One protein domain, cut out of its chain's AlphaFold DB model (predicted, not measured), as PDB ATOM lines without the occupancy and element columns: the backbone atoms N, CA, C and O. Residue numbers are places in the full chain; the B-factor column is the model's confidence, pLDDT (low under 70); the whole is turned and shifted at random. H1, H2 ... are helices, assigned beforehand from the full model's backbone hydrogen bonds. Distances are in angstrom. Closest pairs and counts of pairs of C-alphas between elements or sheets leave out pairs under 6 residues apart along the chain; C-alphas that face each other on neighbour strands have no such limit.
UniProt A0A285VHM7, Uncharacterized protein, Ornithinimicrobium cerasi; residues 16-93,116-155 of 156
ATOM      1  N   GLN A  16     169.504 160.442 165.374       57.59
ATOM      2  CA  GLN A  16     168.889 160.190 164.072       57.59
ATOM      3  C   GLN A  16     167.526 159.475 164.157       57.59
ATOM      4  O   GLN A  16     166.673 159.719 163.300       57.59
ATOM      5  N   LEU A  17     167.299 158.620 165.165       60.47
ATOM      6  CA  LEU A  17     165.999 157.988 165.409       60.47
ATOM      7  C   LEU A  17     164.969 159.012 165.907       60.47
ATOM      8  O   LEU A  17     163.861 159.041 165.374       60.47
ATOM      9  N   LEU A  18     165.349 159.930 166.805       63.47
ATOM     10  CA  LEU A  18     164.475 161.027 167.247       63.47
ATOM     11  C   LEU A  18     164.117 161.992 166.118       63.47
ATOM     12  O   LEU A  18     162.958 162.369 165.979       63.47
ATOM     13  N   ILE A  19     165.070 162.360 165.255       60.62
ATOM     14  CA  ILE A  19     164.777 163.240 164.106       60.62
ATOM     15  C   ILE A  19     163.721 162.617 163.189       60.62
ATOM     16  O   ILE A  19     162.900 163.326 162.594       60.62
ATOM     17  N   ARG A  20     163.719 161.286 163.079       68.19
ATOM     18  CA  ARG A  20     162.779 160.536 162.246       68.19
ATOM     19  C   ARG A  20     161.488 160.152 162.972       68.19
ATOM     20  O   ARG A  20     160.550 159.782 162.268       68.19
ATOM     21  N   ALA A  21     161.409 160.302 164.297       76.88
ATOM     22  CA  ALA A  21     160.256 159.923 165.110       76.88
ATOM     23  C   ALA A  21     158.991 160.680 164.688       76.88
ATOM     24  O   ALA A  21     158.889 161.896 164.807       76.88
ATOM     25  N   ARG A  22     158.002 159.972 164.155       80.62
ATOM     26  CA  ARG A  22     156.703 160.496 163.719       80.62
ATOM     27  C   ARG A  22     155.620 160.336 164.779       80.62
ATOM     28  O   ARG A  22     154.614 161.039 164.680       80.62
ATOM     29  N   TYR A  23     155.818 159.446 165.747       83.81
ATOM     30  CA  TYR A  23     154.817 159.089 166.748       83.81
ATOM     31  C   TYR A  23     155.335 159.262 168.177       83.81
ATOM     32  O   TYR A  23     156.533 159.124 168.419       83.81
ATOM     33  N   VAL A  24     154.420 159.506 169.119       82.75
ATOM     34  CA  VAL A  24     154.719 159.634 170.560       82.75
ATOM     35  C   VAL A  24     155.487 158.417 171.074       82.75
ATOM     36  O   VAL A  24     156.571 158.570 171.626       82.75
ATOM     37  N   ARG A  25     155.026 157.204 170.749       82.12
ATOM     38  CA  ARG A  25     155.705 155.949 171.116       82.12
ATOM     39  C   ARG A  25     157.173 155.845 170.677       82.12
ATOM     40  O   ARG A  25     157.949 155.137 171.300       82.12
ATOM     41  N   GLU A  26     157.551 156.493 169.572       84.44
ATOM     42  CA  GLU A  26     158.932 156.445 169.066       84.44
ATOM     43  C   GLU A  26     159.836 157.389 169.863       84.44
ATOM     44  O   GLU A  26     160.989 157.052 170.123       84.44
ATOM     45  N   VAL A  27     159.305 158.546 170.274       85.81
ATOM     46  CA  VAL A  27     159.995 159.459 171.194       85.81
ATOM     47  C   VAL A  27     160.133 158.811 172.557       85.81
ATOM     48  O   VAL A  27     161.234 158.750 173.086       85.81
ATOM     49  N   ASP A  28     159.049 158.261 173.087       86.44
ATOM     50  CA  ASP A  28     159.061 157.622 174.392       86.44
ATOM     51  C   ASP A  28     160.005 156.412 174.449       86.44
ATOM     52  O   ASP A  28     160.741 156.258 175.417       86.44
ATOM     53  N   ALA A  29     160.040 155.568 173.411       85.94
ATOM     54  CA  ALA A  29     160.995 154.460 173.339       85.94
ATOM     55  C   ALA A  29     162.446 154.961 173.323       85.94
ATOM     56  O   ALA A  29     163.326 154.377 173.959       85.94
ATOM     57  N   PHE A  30     162.698 156.071 172.629       85.88
ATOM     58  CA  PHE A  30     164.007 156.702 172.644       85.88
ATOM     59  C   PHE A  30     164.350 157.268 174.032       85.88
ATOM     60  O   PHE A  30     165.433 156.992 174.547       85.88
ATOM     61  N   VAL A  31     163.435 158.006 174.666       88.06
ATOM     62  CA  VAL A  31     163.611 158.559 176.019       88.06
ATOM     63  C   VAL A  31     163.878 157.437 177.020       88.06
ATOM     64  O   VAL A  31     164.873 157.476 177.740       88.06
ATOM     65  N   ALA A  32     163.058 156.387 176.998       87.31
ATOM     66  CA  ALA A  32     163.199 155.225 177.862       87.31
ATOM     67  C   ALA A  32     164.549 154.519 177.659       87.31
ATOM     68  O   ALA A  32     165.240 154.240 178.633       87.31
ATOM     69  N   SER A  33     164.974 154.285 176.410       85.50
ATOM     70  CA  SER A  33     166.288 153.675 176.139       85.50
ATOM     71  C   SER A  33     167.461 154.554 176.581       85.50
ATOM     72  O   SER A  33     168.455 154.030 177.077       85.50
ATOM     73  N   THR A  34     167.333 155.879 176.466       86.00
ATOM     74  CA  THR A  34     168.353 156.834 176.923       86.00
ATOM     75  C   THR A  34     168.489 156.791 178.443       86.00
ATOM     76  O   THR A  34     169.601 156.675 178.951       86.00
ATOM     77  N   ILE A  35     167.366 156.813 179.169       87.06
ATOM     78  CA  ILE A  35     167.349 156.696 180.633       87.06
ATOM     79  C   ILE A  35     167.951 155.359 181.070       87.06
ATOM     80  O   ILE A  35     168.858 155.349 181.895       87.06
ATOM     81  N   VAL A  36     167.500 154.239 180.492       85.44
ATOM     82  CA  VAL A  36     168.016 152.900 180.824       85.44
ATOM     83  C   VAL A  36     169.521 152.814 180.584       85.44
ATOM     84  O   VAL A  36     170.238 152.316 181.445       85.44
ATOM     85  N   GLY A  37     170.006 153.320 179.446       81.69
ATOM     86  CA  GLY A  37     171.431 153.320 179.122       81.69
ATOM     87  C   GLY A  37     172.255 154.087 180.154       81.69
ATOM     88  O   GLY A  37     173.228 153.552 180.676       81.69
ATOM     89  N   GLN A  38     171.833 155.303 180.507       81.56
ATOM     90  CA  GLN A  38     172.557 156.119 181.486       81.56
ATOM     91  C   GLN A  38     172.486 155.539 182.899       81.56
ATOM     92  O   GLN A  38     173.505 155.467 183.579       81.56
ATOM     93  N   VAL A  39     171.320 155.049 183.325       82.56
ATOM     94  CA  VAL A  39     171.164 154.391 184.628       82.56
ATOM     95  C   VAL A  39     172.032 153.135 184.710       82.56
ATOM     96  O   VAL A  39     172.704 152.940 185.715       82.56
ATOM     97  N   ALA A  40     172.109 152.323 183.653       81.50
ATOM     98  CA  ALA A  40     172.941 151.117 183.634       81.50
ATOM     99  C   ALA A  40     174.447 151.398 183.793       81.50
ATOM    100  O   ALA A  40     175.187 150.517 184.222       81.50
ATOM    101  N   HIS A  41     174.909 152.610 183.474       76.69
ATOM    102  CA  HIS A  41     176.303 153.003 183.694       76.69
ATOM    103  C   HIS A  41     176.617 153.362 185.147       76.69
ATOM    104  O   HIS A  41     177.778 153.293 185.550       76.69
ATOM    105  N   VAL A  42     175.613 153.778 185.920       77.19
ATOM    106  CA  VAL A  42     175.818 154.366 187.249       77.19
ATOM    107  C   VAL A  42     175.128 153.618 188.373       77.19
ATOM    108  O   VAL A  42     175.485 153.869 189.517       77.19
ATOM    109  N   ALA A  43     174.154 152.759 188.092       79.81
ATOM    110  CA  ALA A  43     173.388 152.030 189.093       79.81
ATOM    111  C   ALA A  43     173.915 150.606 189.298       79.81
ATOM    112  O   ALA A  43     174.730 150.104 188.519       79.81
ATOM    113  N   SER A  44     173.432 149.951 190.355       81.12
ATOM    114  CA  SER A  44     173.634 148.514 190.537       81.12
ATOM    115  C   SER A  44     172.978 147.718 189.398       81.12
ATOM    116  O   SER A  44     172.056 148.199 188.729       81.12
ATOM    117  N   LEU A  45     173.426 146.478 189.177       81.00
ATOM    118  CA  LEU A  45     172.829 145.598 188.164       81.00
ATOM    119  C   LEU A  45     171.340 145.339 188.433       81.00
ATOM    120  O   LEU A  45     170.545 145.318 187.492       81.00
ATOM    121  N   ASP A  46     170.967 145.181 189.704       83.69
ATOM    122  CA  ASP A  46     169.583 144.937 190.110       83.69
ATOM    123  C   ASP A  46     168.701 146.161 189.827       83.69
ATOM    124  O   ASP A  46     167.629 146.034 189.232       83.69
ATOM    125  N   ASP A  47     169.170 147.365 190.162       85.31
ATOM    126  CA  ASP A  47     168.424 148.602 189.910       85.31
ATOM    127  C   ASP A  47     168.316 148.907 188.415       85.31
ATOM    128  O   ASP A  47     167.239 149.251 187.919       85.31
ATOM    129  N   ALA A  48     169.401 148.708 187.664       84.69
ATOM    130  CA  ALA A  48     169.392 148.842 186.213       84.69
ATOM    131  C   ALA A  48     168.394 147.865 185.564       84.69
ATOM    132  O   ALA A  48     167.637 148.254 184.670       84.69
ATOM    133  N   ALA A  49     168.324 146.619 186.046       85.69
ATOM    134  CA  ALA A  49     167.364 145.625 185.571       85.69
ATOM    135  C   ALA A  49     165.909 145.996 185.910       85.69
ATOM    136  O   ALA A  49     165.013 145.802 185.076       85.69
ATOM    137  N   ARG A  50     165.659 146.576 187.092       89.50
ATOM    138  CA  ARG A  50     164.333 147.096 187.475       89.50
ATOM    139  C   ARG A  50     163.885 148.219 186.544       89.50
ATOM    140  O   ARG A  50     162.770 148.174 186.024       89.50
ATOM    141  N   VAL A  51     164.766 149.182 186.276       87.75
ATOM    142  CA  VAL A  51     164.496 150.307 185.366       87.75
ATOM    143  C   VAL A  51     164.271 149.820 183.934       87.75
ATOM    144  O   VAL A  51     163.317 150.246 183.285       87.75
ATOM    145  N   ALA A  52     165.087 148.879 183.450       86.31
ATOM    146  CA  ALA A  52     164.926 148.285 182.123       86.31
ATOM    147  C   ALA A  52     163.588 147.544 181.971       86.31
ATOM    148  O   ALA A  52     162.916 147.691 180.948       86.31
ATOM    149  N   THR A  53     163.177 146.789 182.992       87.81
ATOM    150  CA  THR A  53     161.879 146.096 183.009       87.81
ATOM    151  C   THR A  53     160.723 147.090 182.929       87.81
ATOM    152  O   THR A  53     159.875 146.969 182.046       87.81
ATOM    153  N   ALA A  54     160.739 148.124 183.774       87.94
ATOM    154  CA  ALA A  54     159.704 149.155 183.789       87.94
ATOM    155  C   ALA A  54     159.619 149.920 182.457       87.94
ATOM    156  O   ALA A  54     158.534 150.146 181.924       87.94
ATOM    157  N   ALA A  55     160.765 150.265 181.865       86.00
ATOM    158  CA  ALA A  55     160.835 150.890 180.548       86.00
ATOM    159  C   ALA A  55     160.265 149.985 179.436       86.00
ATOM    160  O   ALA A  55     159.546 150.449 178.544       86.00
ATOM    161  N   ALA A  56     160.556 148.682 179.480       83.06
ATOM    162  CA  ALA A  56     160.035 147.719 178.512       83.06
ATOM    163  C   ALA A  56     158.512 147.535 178.632       83.06
ATOM    164  O   ALA A  56     157.826 147.397 177.618       83.06
ATOM    165  N   GLU A  57     157.967 147.546 179.847       85.62
ATOM    166  CA  GLU A  57     156.520 147.492 180.080       85.62
ATOM    167  C   GLU A  57     155.825 148.770 179.599       85.62
ATOM    168  O   GLU A  57     154.861 148.687 178.830       85.62
ATOM    169  N   ALA A  58     156.397 149.935 179.918       82.56
ATOM    170  CA  ALA A  58     155.876 151.233 179.499       82.56
ATOM    171  C   ALA A  58     155.777 151.352 177.983       82.56
ATOM    172  O   ALA A  58     154.757 151.788 177.448       82.56
ATOM    173  N   THR A  59     156.812 150.906 177.270       78.88
ATOM    174  CA  THR A  59     156.885 151.021 175.808       78.88
ATOM    175  C   THR A  59     155.919 150.110 175.055       78.88
ATOM    176  O   THR A  59     155.497 150.444 173.946       78.88
ATOM    177  N   ARG A  60     155.492 148.989 175.652       76.69
ATOM    178  CA  ARG A  60     154.530 148.059 175.031       76.69
ATOM    179  C   ARG A  60     153.112 148.623 174.938       76.69
ATOM    180  O   ARG A  60     152.365 148.213 174.053       76.69
ATOM    181  N   ALA A  61     152.742 149.550 175.820       68.12
ATOM    182  CA  ALA A  61     151.378 150.069 175.941       68.12
ATOM    183  C   ALA A  61     151.155 151.423 175.231       68.12
ATOM    184  O   ALA A  61     150.137 152.078 175.458       68.12
ATOM    185  N   MET A  62     152.091 151.873 174.388       72.31
ATOM    186  CA  MET A  62     152.106 153.268 173.939       72.31
ATOM    187  C   MET A  62     151.146 153.597 172.789       72.31
ATOM    188  O   MET A  62     151.069 152.859 171.797       72.31
ATOM    189  N   PRO A  63     150.481 154.767 172.853       65.69
ATOM    190  CA  PRO A  63     149.601 155.225 171.792       65.69
ATOM    191  C   PRO A  63     150.385 155.544 170.510       65.69
ATOM    192  O   PRO A  63     151.468 156.132 170.520       65.69
ATOM    193  N   ALA A  64     149.798 155.202 169.361       71.69
ATOM    194  CA  ALA A  64     150.319 155.554 168.039       71.69
ATOM    195  C   ALA A  64     149.894 156.973 167.610       71.69
ATOM    196  O   ALA A  64     149.558 157.210 166.448       71.69
ATOM    197  N   GLU A  65     149.874 157.917 168.551       83.00
ATOM    198  CA  GLU A  65     149.517 159.303 168.271       83.00
ATOM    199  C   GLU A  65     150.635 160.001 167.493       83.00
ATOM    200  O   GLU A  65     151.828 159.784 167.729       83.00
ATOM    201  N   ARG A  66     150.241 160.825 166.519       81.69
ATOM    202  CA  ARG A  66     151.180 161.537 165.658       81.69
ATOM    203  C   ARG A  66     151.760 162.735 166.397       81.69
ATOM    204  O   ARG A  66     151.035 163.590 166.887       81.69
ATOM    205  N   LEU A  67     153.080 162.826 166.387       81.25
ATOM    206  CA  LEU A  67     153.810 163.880 167.067       81.25
ATOM    207  C   LEU A  67     153.845 165.165 166.224       81.25
ATOM    208  O   LEU A  67     154.064 165.119 165.003       81.25
ATOM    209  N   SER A  68     153.688 166.320 166.870       83.75
ATOM    210  CA  SER A  68     153.951 167.613 166.234       83.75
ATOM    211  C   SER A  68     155.459 167.817 166.010       83.75
ATOM    212  O   SER A  68     156.304 167.154 166.613       83.75
ATOM    213  N   ARG A  69     155.828 168.738 165.108       77.56
ATOM    214  CA  ARG A  69     157.246 169.069 164.872       77.56
ATOM    215  C   ARG A  69     157.888 169.769 166.073       77.56
ATOM    216  O   ARG A  69     159.065 169.537 166.316       77.56
ATOM    217  N   THR A  70     157.130 170.601 166.788       83.25
ATOM    218  CA  THR A  70     157.612 171.326 167.973       83.25
ATOM    219  C   THR A  70     157.890 170.363 169.118       83.25
ATOM    220  O   THR A  70     159.017 170.325 169.589       83.25
ATOM    221  N   ALA A  71     156.952 169.457 169.422       82.31
ATOM    222  CA  ALA A  71     157.133 168.439 170.460       82.31
ATOM    223  C   ALA A  71     158.356 167.538 170.204       82.31
ATOM    224  O   ALA A  71     159.035 167.120 171.136       82.31
ATOM    225  N   ARG A  72     158.690 167.272 168.933       82.56
ATOM    226  CA  ARG A  72     159.928 166.560 168.570       82.56
ATOM    227  C   ARG A  72     161.190 167.343 168.924       82.56
ATOM    228  O   ARG A  72     162.161 166.752 169.382       82.56
ATOM    229  N   GLY A  73     161.196 168.640 168.620       80.50
ATOM    230  CA  GLY A  73     162.319 169.528 168.909       80.50
ATOM    231  C   GLY A  73     162.537 169.673 170.410       80.50
ATOM    232  O   GLY A  73     163.665 169.544 170.872       80.50
ATOM    233  N   ASP A  74     161.453 169.831 171.164       85.06
ATOM    234  CA  ASP A  74     161.499 169.955 172.622       85.06
ATOM    235  C   ASP A  74     162.038 168.672 173.275       85.06
ATOM    236  O   ASP A  74     162.909 168.739 174.142       85.06
ATOM    237  N   ALA A  75     161.617 167.497 172.787       85.12
ATOM    238  CA  ALA A  75     162.157 166.214 173.236       85.12
ATOM    239  C   ALA A  75     163.653 166.051 172.912       85.12
ATOM    240  O   ALA A  75     164.407 165.530 173.729       85.12
ATOM    241  N   LEU A  76     164.103 166.517 171.739       82.12
ATOM    242  CA  LEU A  76     165.523 166.509 171.366       82.12
ATOM    243  C   LEU A  76     166.366 167.386 172.299       82.12
ATOM    244  O   LEU A  76     167.451 166.966 172.690       82.12
ATOM    245  N   ILE A  77     165.872 168.573 172.655       83.94
ATOM    246  CA  ILE A  77     166.555 169.483 173.584       83.94
ATOM    247  C   ILE A  77     166.621 168.854 174.976       83.94
ATOM    248  O   ILE A  77     167.696 168.794 175.558       83.94
ATOM    249  N   ALA A  78     165.508 168.315 175.478       87.00
ATOM    250  CA  ALA A  78     165.479 167.673 176.790       87.00
ATOM    251  C   ALA A  78     166.448 166.482 176.880       87.00
ATOM    252  O   ALA A  78     167.151 166.322 177.873       87.00
ATOM    253  N   VAL A  79     166.523 165.663 175.827       84.00
ATOM    254  CA  VAL A  79     167.496 164.566 175.741       84.00
ATOM    255  C   VAL A  79     168.927 165.092 175.728       84.00
ATOM    256  O   VAL A  79     169.777 164.507 176.393       84.00
ATOM    257  N   ALA A  80     169.210 166.152 174.967       79.81
ATOM    258  CA  ALA A  80     170.545 166.740 174.917       79.81
ATOM    259  C   ALA A  80     170.971 167.250 176.301       79.81
ATOM    260  O   ALA A  80     172.041 166.872 176.768       79.81
ATOM    261  N   ASP A  81     170.094 167.986 176.990       82.06
ATOM    262  CA  ASP A  81     170.338 168.464 178.355       82.06
ATOM    263  C   ASP A  81     170.605 167.295 179.321       82.06
ATOM    264  O   ASP A  81     171.513 167.356 180.145       82.06
ATOM    265  N   PHE A  82     169.848 166.197 179.207       82.44
ATOM    266  CA  PHE A  82     170.053 165.008 180.039       82.44
ATOM    267  C   PHE A  82     171.386 164.304 179.756       82.44
ATOM    268  O   PHE A  82     172.077 163.877 180.680       82.44
ATOM    269  N   ILE A  83     171.772 164.187 178.485       73.69
ATOM    270  CA  ILE A  83     173.063 163.606 178.103       73.69
ATOM    271  C   ILE A  83     174.218 164.513 178.550       73.69
ATOM    272  O   ILE A  83     175.274 164.000 178.902       73.69
ATOM    273  N   ASP A  84     174.032 165.829 178.624       71.50
ATOM    274  CA  ASP A  84     175.055 166.735 179.159       71.50
ATOM    275  C   ASP A  84     175.288 166.536 180.669       71.50
ATOM    276  O   ASP A  84     176.412 166.711 181.146       71.50
ATOM    277  N   ILE A  85     174.269 166.092 181.420       65.31
ATOM    278  CA  ILE A  85     174.431 165.642 182.818       65.31
ATOM    279  C   ILE A  85     175.302 164.369 182.876       65.31
ATOM    280  O   ILE A  85     176.061 164.178 183.830       65.31
ATOM    281  N   CYS A  86     175.229 163.514 181.846       60.31
ATOM    282  CA  CYS A  86     175.924 162.228 181.751       60.31
ATOM    283  C   CYS A  86     176.772 162.117 180.463       60.31
ATOM    284  O   CYS A  86     176.375 161.404 179.530       60.31
ATOM    285  N   PRO A  87     177.945 162.780 180.366       51.59
ATOM    286  CA  PRO A  87     178.812 162.620 179.201       51.59
ATOM    287  C   PRO A  87     179.176 161.138 179.017       51.59
ATOM    288  O   PRO A  87     179.286 160.415 180.014       51.59
ATOM    289  N   PRO A  88     179.359 160.663 177.767       51.78
ATOM    290  CA  PRO A  88     179.585 159.251 177.487       51.78
ATOM    291  C   PRO A  88     180.766 158.746 178.312       51.78
ATOM    292  O   PRO A  88     181.895 159.221 178.175       51.78
ATOM    293  N   TRP A  89     180.478 157.807 179.207       48.00
ATOM    294  CA  TRP A  89     181.496 157.151 180.005       48.00
ATOM    295  C   TRP A  89     182.309 156.184 179.128       48.00
ATOM    296  O   TRP A  89     181.725 155.471 178.310       48.00
ATOM    297  N   PRO A  90     183.638 156.100 179.315       46.31
ATOM    298  CA  PRO A  90     184.445 156.878 180.248       46.31
ATOM    299  C   PRO A  90     184.768 158.271 179.689       46.31
ATOM    300  O   PRO A  90     185.036 158.427 178.500       46.31
ATOM    301  N   TRP A  91     184.774 159.270 180.576       41.16
ATOM    302  CA  TRP A  91     185.167 160.650 180.277       41.16
ATOM    303  C   TRP A  91     186.398 160.724 179.348       41.16
ATOM    304  O   TRP A  91     187.371 159.993 179.562       41.16
ATOM    305  N   PRO A  92     186.406 161.617 178.343       41.56
ATOM    306  CA  PRO A  92     187.460 161.647 177.347       41.56
ATOM    307  C   PRO A  92     188.763 162.203 177.930       41.56
ATOM    308  O   PRO A  92     188.858 163.356 178.345       41.56
ATOM    309  N   TRP A  93     189.805 161.380 177.871       36.72
ATOM    310  CA  TRP A  93     191.170 161.845 177.639       36.72
ATOM    311  C   TRP A  93     191.382 162.015 176.118       36.72
ATOM    312  O   TRP A  93     190.774 161.250 175.364       36.72
ATOM    313  N   GLU A 116     178.874 147.481 190.742       63.75
ATOM    314  CA  GLU A 116     177.840 146.567 190.224       63.75
ATOM    315  C   GLU A 116     176.814 146.192 191.299       63.75
ATOM    316  O   GLU A 116     175.652 145.950 190.984       63.75
ATOM    317  N   LYS A 117     177.241 146.161 192.569       65.38
ATOM    318  CA  LYS A 117     176.398 145.788 193.715       65.38
ATOM    319  C   LYS A 117     175.772 146.991 194.419       65.38
ATOM    320  O   LYS A 117     174.709 146.847 195.003       65.38
ATOM    321  N   ILE A 118     176.443 148.145 194.412       67.62
ATOM    322  CA  ILE A 118     176.067 149.299 195.253       67.62
ATOM    323  C   ILE A 118     175.605 150.503 194.418       67.62
ATOM    324  O   ILE A 118     174.914 151.370 194.936       67.62
ATOM    325  N   GLY A 119     175.957 150.560 193.132       68.69
ATOM    326  CA  GLY A 119     175.806 151.767 192.328       68.69
ATOM    327  C   GLY A 119     176.870 152.818 192.648       68.69
ATOM    328  O   GLY A 119     177.548 152.792 193.676       68.69
ATOM    329  N   SER A 120     177.078 153.733 191.712       72.75
ATOM    330  CA  SER A 120     178.024 154.840 191.815       72.75
ATOM    331  C   SER A 120     177.428 155.998 192.629       72.75
ATOM    332  O   SER A 120     176.213 156.204 192.614       72.75
ATOM    333  N   PRO A 121     178.257 156.854 193.254       73.50
ATOM    334  CA  PRO A 121     177.774 158.049 193.954       73.50
ATOM    335  C   PRO A 121     177.054 159.058 193.038       73.50
ATOM    336  O   PRO A 121     176.402 159.973 193.530       73.50
ATOM    337  N   TYR A 122     177.158 158.903 191.714       73.50
ATOM    338  CA  TYR A 122     176.461 159.736 190.737       73.50
ATOM    339  C   TYR A 122     175.036 159.256 190.443       73.50
ATOM    340  O   TYR A 122     174.287 159.984 189.796       73.50
ATOM    341  N   GLN A 123     174.642 158.072 190.928       81.81
ATOM    342  CA  GLN A 123     173.326 157.483 190.674       81.81
ATOM    343  C   GLN A 123     172.183 158.459 190.978       81.81
ATOM    344  O   GLN A 123     171.308 158.627 190.136       81.81
ATOM    345  N   GLY A 124     172.224 159.167 192.111       81.56
ATOM    346  CA  GLY A 124     171.189 160.146 192.470       81.56
ATOM    347  C   GLY A 124     171.030 161.275 191.443       81.56
ATOM    348  O   GLY A 124     169.911 161.591 191.050       81.56
ATOM    349  N   ILE A 125     172.142 161.818 190.932       83.00
ATOM    350  CA  ILE A 125     172.135 162.890 189.919       83.00
ATOM    351  C   ILE A 125     171.539 162.382 188.601       83.00
ATOM    352  O   ILE A 125     170.741 163.071 187.968       83.00
ATOM    353  N   VAL A 126     171.898 161.162 188.192       85.44
ATOM    354  CA  VAL A 126     171.367 160.559 186.962       85.44
ATOM    355  C   VAL A 126     169.880 160.234 187.098       85.44
ATOM    356  O   VAL A 126     169.130 160.454 186.151       85.44
ATOM    357  N   LEU A 127     169.432 159.753 188.260       89.25
ATOM    358  CA  LEU A 127     168.016 159.481 188.522       89.25
ATOM    359  C   LEU A 127     167.182 160.769 188.540       89.25
ATOM    360  O   LEU A 127     166.090 160.793 187.971       89.25
ATOM    361  N   GLU A 128     167.700 161.848 189.124       88.56
ATOM    362  CA  GLU A 128     167.048 163.159 189.101       88.56
ATOM    363  C   GLU A 128     166.973 163.724 187.675       88.56
ATOM    364  O   GLU A 128     165.897 164.118 187.220       88.56
ATOM    365  N   GLY A 129     168.075 163.669 186.921       89.12
ATOM    366  CA  GLY A 129     168.090 164.054 185.509       89.12
ATOM    367  C   GLY A 129     167.141 163.204 184.654       89.12
ATOM    368  O   GLY A 129     166.479 163.722 183.756       89.12
ATOM    369  N   ALA A 130     167.018 161.909 184.954       90.38
ATOM    370  CA  ALA A 130     166.098 161.015 184.261       90.38
ATOM    371  C   ALA A 130     164.635 161.385 184.541       90.38
ATOM    372  O   ALA A 130     163.808 161.328 183.632       90.38
ATOM    373  N   LEU A 131     164.316 161.795 185.773       92.44
ATOM    374  CA  LEU A 131     162.993 162.304 186.134       92.44
ATOM    375  C   LEU A 131     162.679 163.640 185.447       92.44
ATOM    376  O   LEU A 131     161.549 163.810 184.994       92.44
ATOM    377  N   ASP A 132     163.646 164.553 185.311       91.56
ATOM    378  CA  ASP A 132     163.460 165.794 184.537       91.56
ATOM    379  C   ASP A 132     163.225 165.505 183.047       91.56
ATOM    380  O   ASP A 132     162.285 166.027 182.440       91.56
ATOM    381  N   LEU A 133     164.018 164.602 182.460       91.19
ATOM    382  CA  LEU A 133     163.837 164.175 181.074       91.19
ATOM    383  C   LEU A 133     162.442 163.570 180.855       91.19
ATOM    384  O   LEU A 133     161.758 163.911 179.887       91.19
ATOM    385  N   LEU A 134     161.999 162.704 181.768       91.75
ATOM    386  CA  LEU A 134     160.651 162.138 181.761       91.75
ATOM    387  C   LEU A 134     159.584 163.238 181.875       91.75
ATOM    388  O   LEU A 134     158.616 163.234 181.117       91.75
ATOM    389  N   GLY A 135     159.834 164.207 182.762       90.44
ATOM    390  CA  GLY A 135     159.173 165.507 182.926       90.44
ATOM    391  C   GLY A 135     158.805 166.181 181.613       90.44
ATOM    392  O   GLY A 135     157.662 166.575 181.378       90.44
ATOM    393  N   ARG A 136     159.829 166.336 180.779       90.06
ATOM    394  CA  ARG A 136     159.828 167.233 179.625       90.06
ATOM    395  C   ARG A 136     159.495 166.535 178.313       90.06
ATOM    396  O   ARG A 136     158.926 167.168 177.426       90.06
ATOM    397  N   ALA A 137     159.867 165.265 178.172       88.50
ATOM    398  CA  ALA A 137     159.794 164.537 176.905       88.50
ATOM    399  C   ALA A 137     158.946 163.259 176.961       88.50
ATOM    400  O   ALA A 137     158.578 162.747 175.903       88.50
ATOM    401  N   GLY A 138     158.651 162.737 178.153       85.31
ATOM    402  CA  GLY A 138     157.884 161.507 178.319       85.31
ATOM    403  C   GLY A 138     156.377 161.733 178.245       85.31
ATOM    404  O   GLY A 138     155.841 162.693 178.802       85.31
ATOM    405  N   SER A 139     155.666 160.808 177.602       86.88
ATOM    406  CA  SER A 139     154.207 160.755 177.688       86.88
ATOM    407  C   SER A 139     153.721 160.490 179.122       86.88
ATOM    408  O   SER A 139     154.459 159.924 179.936       86.88
ATOM    409  N   PRO A 140     152.458 160.826 179.448       87.44
ATOM    410  CA  PRO A 140     151.871 160.513 180.752       87.44
ATOM    411  C   PRO A 140     151.977 159.027 181.129       87.44
ATOM    412  O   PRO A 140     152.243 158.704 182.282       87.44
ATOM    413  N   GLN A 141     151.823 158.125 180.154       84.12
ATOM    414  CA  GLN A 141     151.925 156.680 180.358       84.12
ATOM    415  C   GLN A 141     153.352 156.252 180.704       84.12
ATOM    416  O   GLN A 141     153.552 155.452 181.620       84.12
ATOM    417  N   LEU A 142     154.349 156.796 179.996       85.44
ATOM    418  CA  LEU A 142     155.751 156.548 180.320       85.44
ATOM    419  C   LEU A 142     156.081 157.082 181.722       85.44
ATOM    420  O   LEU A 142     156.780 156.423 182.490       85.44
ATOM    421  N   HIS A 143     155.518 158.234 182.080       89.50
ATOM    422  CA  HIS A 143     155.663 158.844 183.396       89.50
ATOM    423  C   HIS A 143     155.136 157.980 184.538       89.50
ATOM    424  O   HIS A 143     155.798 157.845 185.565       89.50
ATOM    425  N   GLU A 144     153.941 157.416 184.369       87.31
ATOM    426  CA  GLU A 144     153.281 156.610 185.393       87.31
ATOM    427  C   GLU A 144     154.075 155.336 185.696       87.31
ATOM    428  O   GLU A 144     154.310 155.012 186.859       87.31
ATOM    429  N   GLN A 145     154.548 154.652 184.653       85.31
ATOM    430  CA  GLN A 145     155.212 153.357 184.799       85.31
ATOM    431  C   GLN A 145     156.696 153.484 185.160       85.31
ATOM    432  O   GLN A 145     157.171 152.819 186.078       85.31
ATOM    433  N   LEU A 146     157.440 154.357 184.472       88.62
ATOM    434  CA  LEU A 146     158.879 154.512 184.695       88.62
ATOM    435  C   LEU A 146     159.182 155.482 185.845       88.62
ATOM    436  O   LEU A 146     160.104 155.256 186.627       88.62
ATOM    437  N   GLY A 147     158.393 156.550 185.985       89.94
ATOM    438  CA  GLY A 147     158.632 157.587 186.989       89.94
ATOM    439  C   GLY A 147     158.450 157.093 188.422       89.94
ATOM    440  O   GLY A 147     159.151 157.565 189.315       89.94
ATOM    441  N   GLY A 148     157.554 156.126 188.651       89.56
ATOM    442  CA  GLY A 148     157.406 155.473 189.955       89.56
ATOM    443  C   GLY A 148     158.687 154.755 190.383       89.56
ATOM    444  O   GLY A 148     159.191 155.001 191.476       89.56
ATOM    445  N   VAL A 149     159.258 153.948 189.483       92.06
ATOM    446  CA  VAL A 149     160.494 153.191 189.741       92.06
ATOM    447  C   VAL A 149     161.687 154.122 189.945       92.06
ATOM    448  O   VAL A 149     162.442 153.947 190.896       92.06
ATOM    449  N   LEU A 150     161.841 155.151 189.108       90.94
ATOM    450  CA  LEU A 150     162.940 156.114 189.249       90.94
ATOM    451  C   LEU A 150     162.885 156.879 190.582       90.94
ATOM    452  O   LEU A 150     163.923 157.096 191.203       90.94
ATOM    453  N   LYS A 151     161.687 157.259 191.052       91.50
ATOM    454  CA  LYS A 151     161.513 157.927 192.354       91.50
ATOM    455  C   LYS A 151     161.847 157.014 193.522       91.50
ATOM    456  O   LYS A 151     162.467 157.474 194.471       91.50
ATOM    457  N   GLU A 152     161.437 155.751 193.455       89.88
ATOM    458  CA  GLU A 152     161.748 154.767 194.493       89.88
ATOM    459  C   GLU A 152     163.265 154.576 194.627       89.88
ATOM    460  O   GLU A 152     163.799 154.610 195.730       89.88
ATOM    461  N   LEU A 153     163.966 154.464 193.494       86.44
ATOM    462  CA  LEU A 153     165.420 154.303 193.467       86.44
ATOM    463  C   LEU A 153     166.183 155.560 193.903       86.44
ATOM    464  O   LEU A 153     167.285 155.444 194.420       86.44
ATOM    465  N   GLY A 154     165.619 156.752 193.691       78.00
ATOM    466  CA  GLY A 154     166.237 158.023 194.089       78.00
ATOM    467  C   GLY A 154     166.044 158.394 195.564       78.00
ATOM    468  O   GLY A 154     166.590 159.402 196.004       78.00
ATOM    469  N   GLN A 155     165.240 157.632 196.314       72.12
ATOM    470  CA  GLN A 155     164.988 157.840 197.749       72.12
ATOM    471  C   GLN A 155     165.857 156.958 198.662       72.12
ATOM    472  O   GLN A 155     165.785 157.115 199.885       72.12
TER     473      GLN A 155
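This is residues 16 to 93 and 116 to 155 of the 156 residues of an uncharacterized protein of Ornithinimicrobium cerasi (UniProt A0A285VHM7). The model is an up-and-down bundle of five nearly parallel-lined helices in two layers: H2 and H3 side by side in one, H4, H5 and H6 in a row in the other, with H2 packed on H4 and H5, and H3 on H6. The short H1 packs on H2 and H4 at one edge. The printed part has 118 residues with six named helices, H1 to H6 in chain order, and no named strand; the class is all helix. It is compact, with a radius of gyration of the C-alphas of 13.7 A, and only just flat, spanning 41 by 34 by 19 A.

Start at H1, residues 16 to 20, which touches H2, residues 24 to 42, at the C-alphas of Leu 18 and Val 27, 6.2 A apart. H2 is the hub, touching four helices. With H3, residues 45 to 60, it forms a hairpin, opposite ways at a shallow tilt of 2 degrees; the closest C-alphas, of Ala 40 and Ala 48, are 4.9 A apart. H4, residues 69 to 85, touches H2 with residues 72 to 79 alone, the same way at a shallow tilt of 1 degrees; look at C-alphas 31 and 79, the closest, 7.2 A apart. H1 touches H4 too, closest at the C-alphas of Leu 18 and Leu 76, 6.9 A. H5, residues 123 to 137, touches H4, closest at the C-alphas of Ala 75 and Ala 137, 4.7 A, and H2, closest at those of Val 42 and Gln 123, 5.3 A. H6, residues 140 to 153, forms a hairpin with H5, closest at the C-alphas of Leu 127 and Leu 150, 6.1 A, and touches H3 at those of Ala 58 and Leu 142, 5.4 A. H3 and H5 are apart, as are H4 and H6. Every O i to N i+4 pair is within hydrogen-bond range in H1, H3, H4 and H5; in H2 it is 14 of 15, in H6 8 of 10.

Find C-alpha 16 at (168.889, 160.190, 164.072), where H1 begins. From C-alpha 24 at (154.719, 159.634, 170.560) H2 runs 27.4 A. H3 measures 22.7 A, H4 25.1 A, H5 20.6 A and H6 19.6 A, ending at C-alpha 153, (165.420, 154.303, 193.467).

The farthest C-alphas, of Glu 65 and Trp 93, are 42.8 A apart. Residues 94 to 115 are not printed; C-alphas 93 and 116 are 23.9 A apart across this cut. Of the links printed whole, H3 to H4 is short and the others are tight. Mean pLDDT of the printed part is 79.5; residues 16 to 20, 61, 63, 85 to 93 and 116 to 119 are under 70.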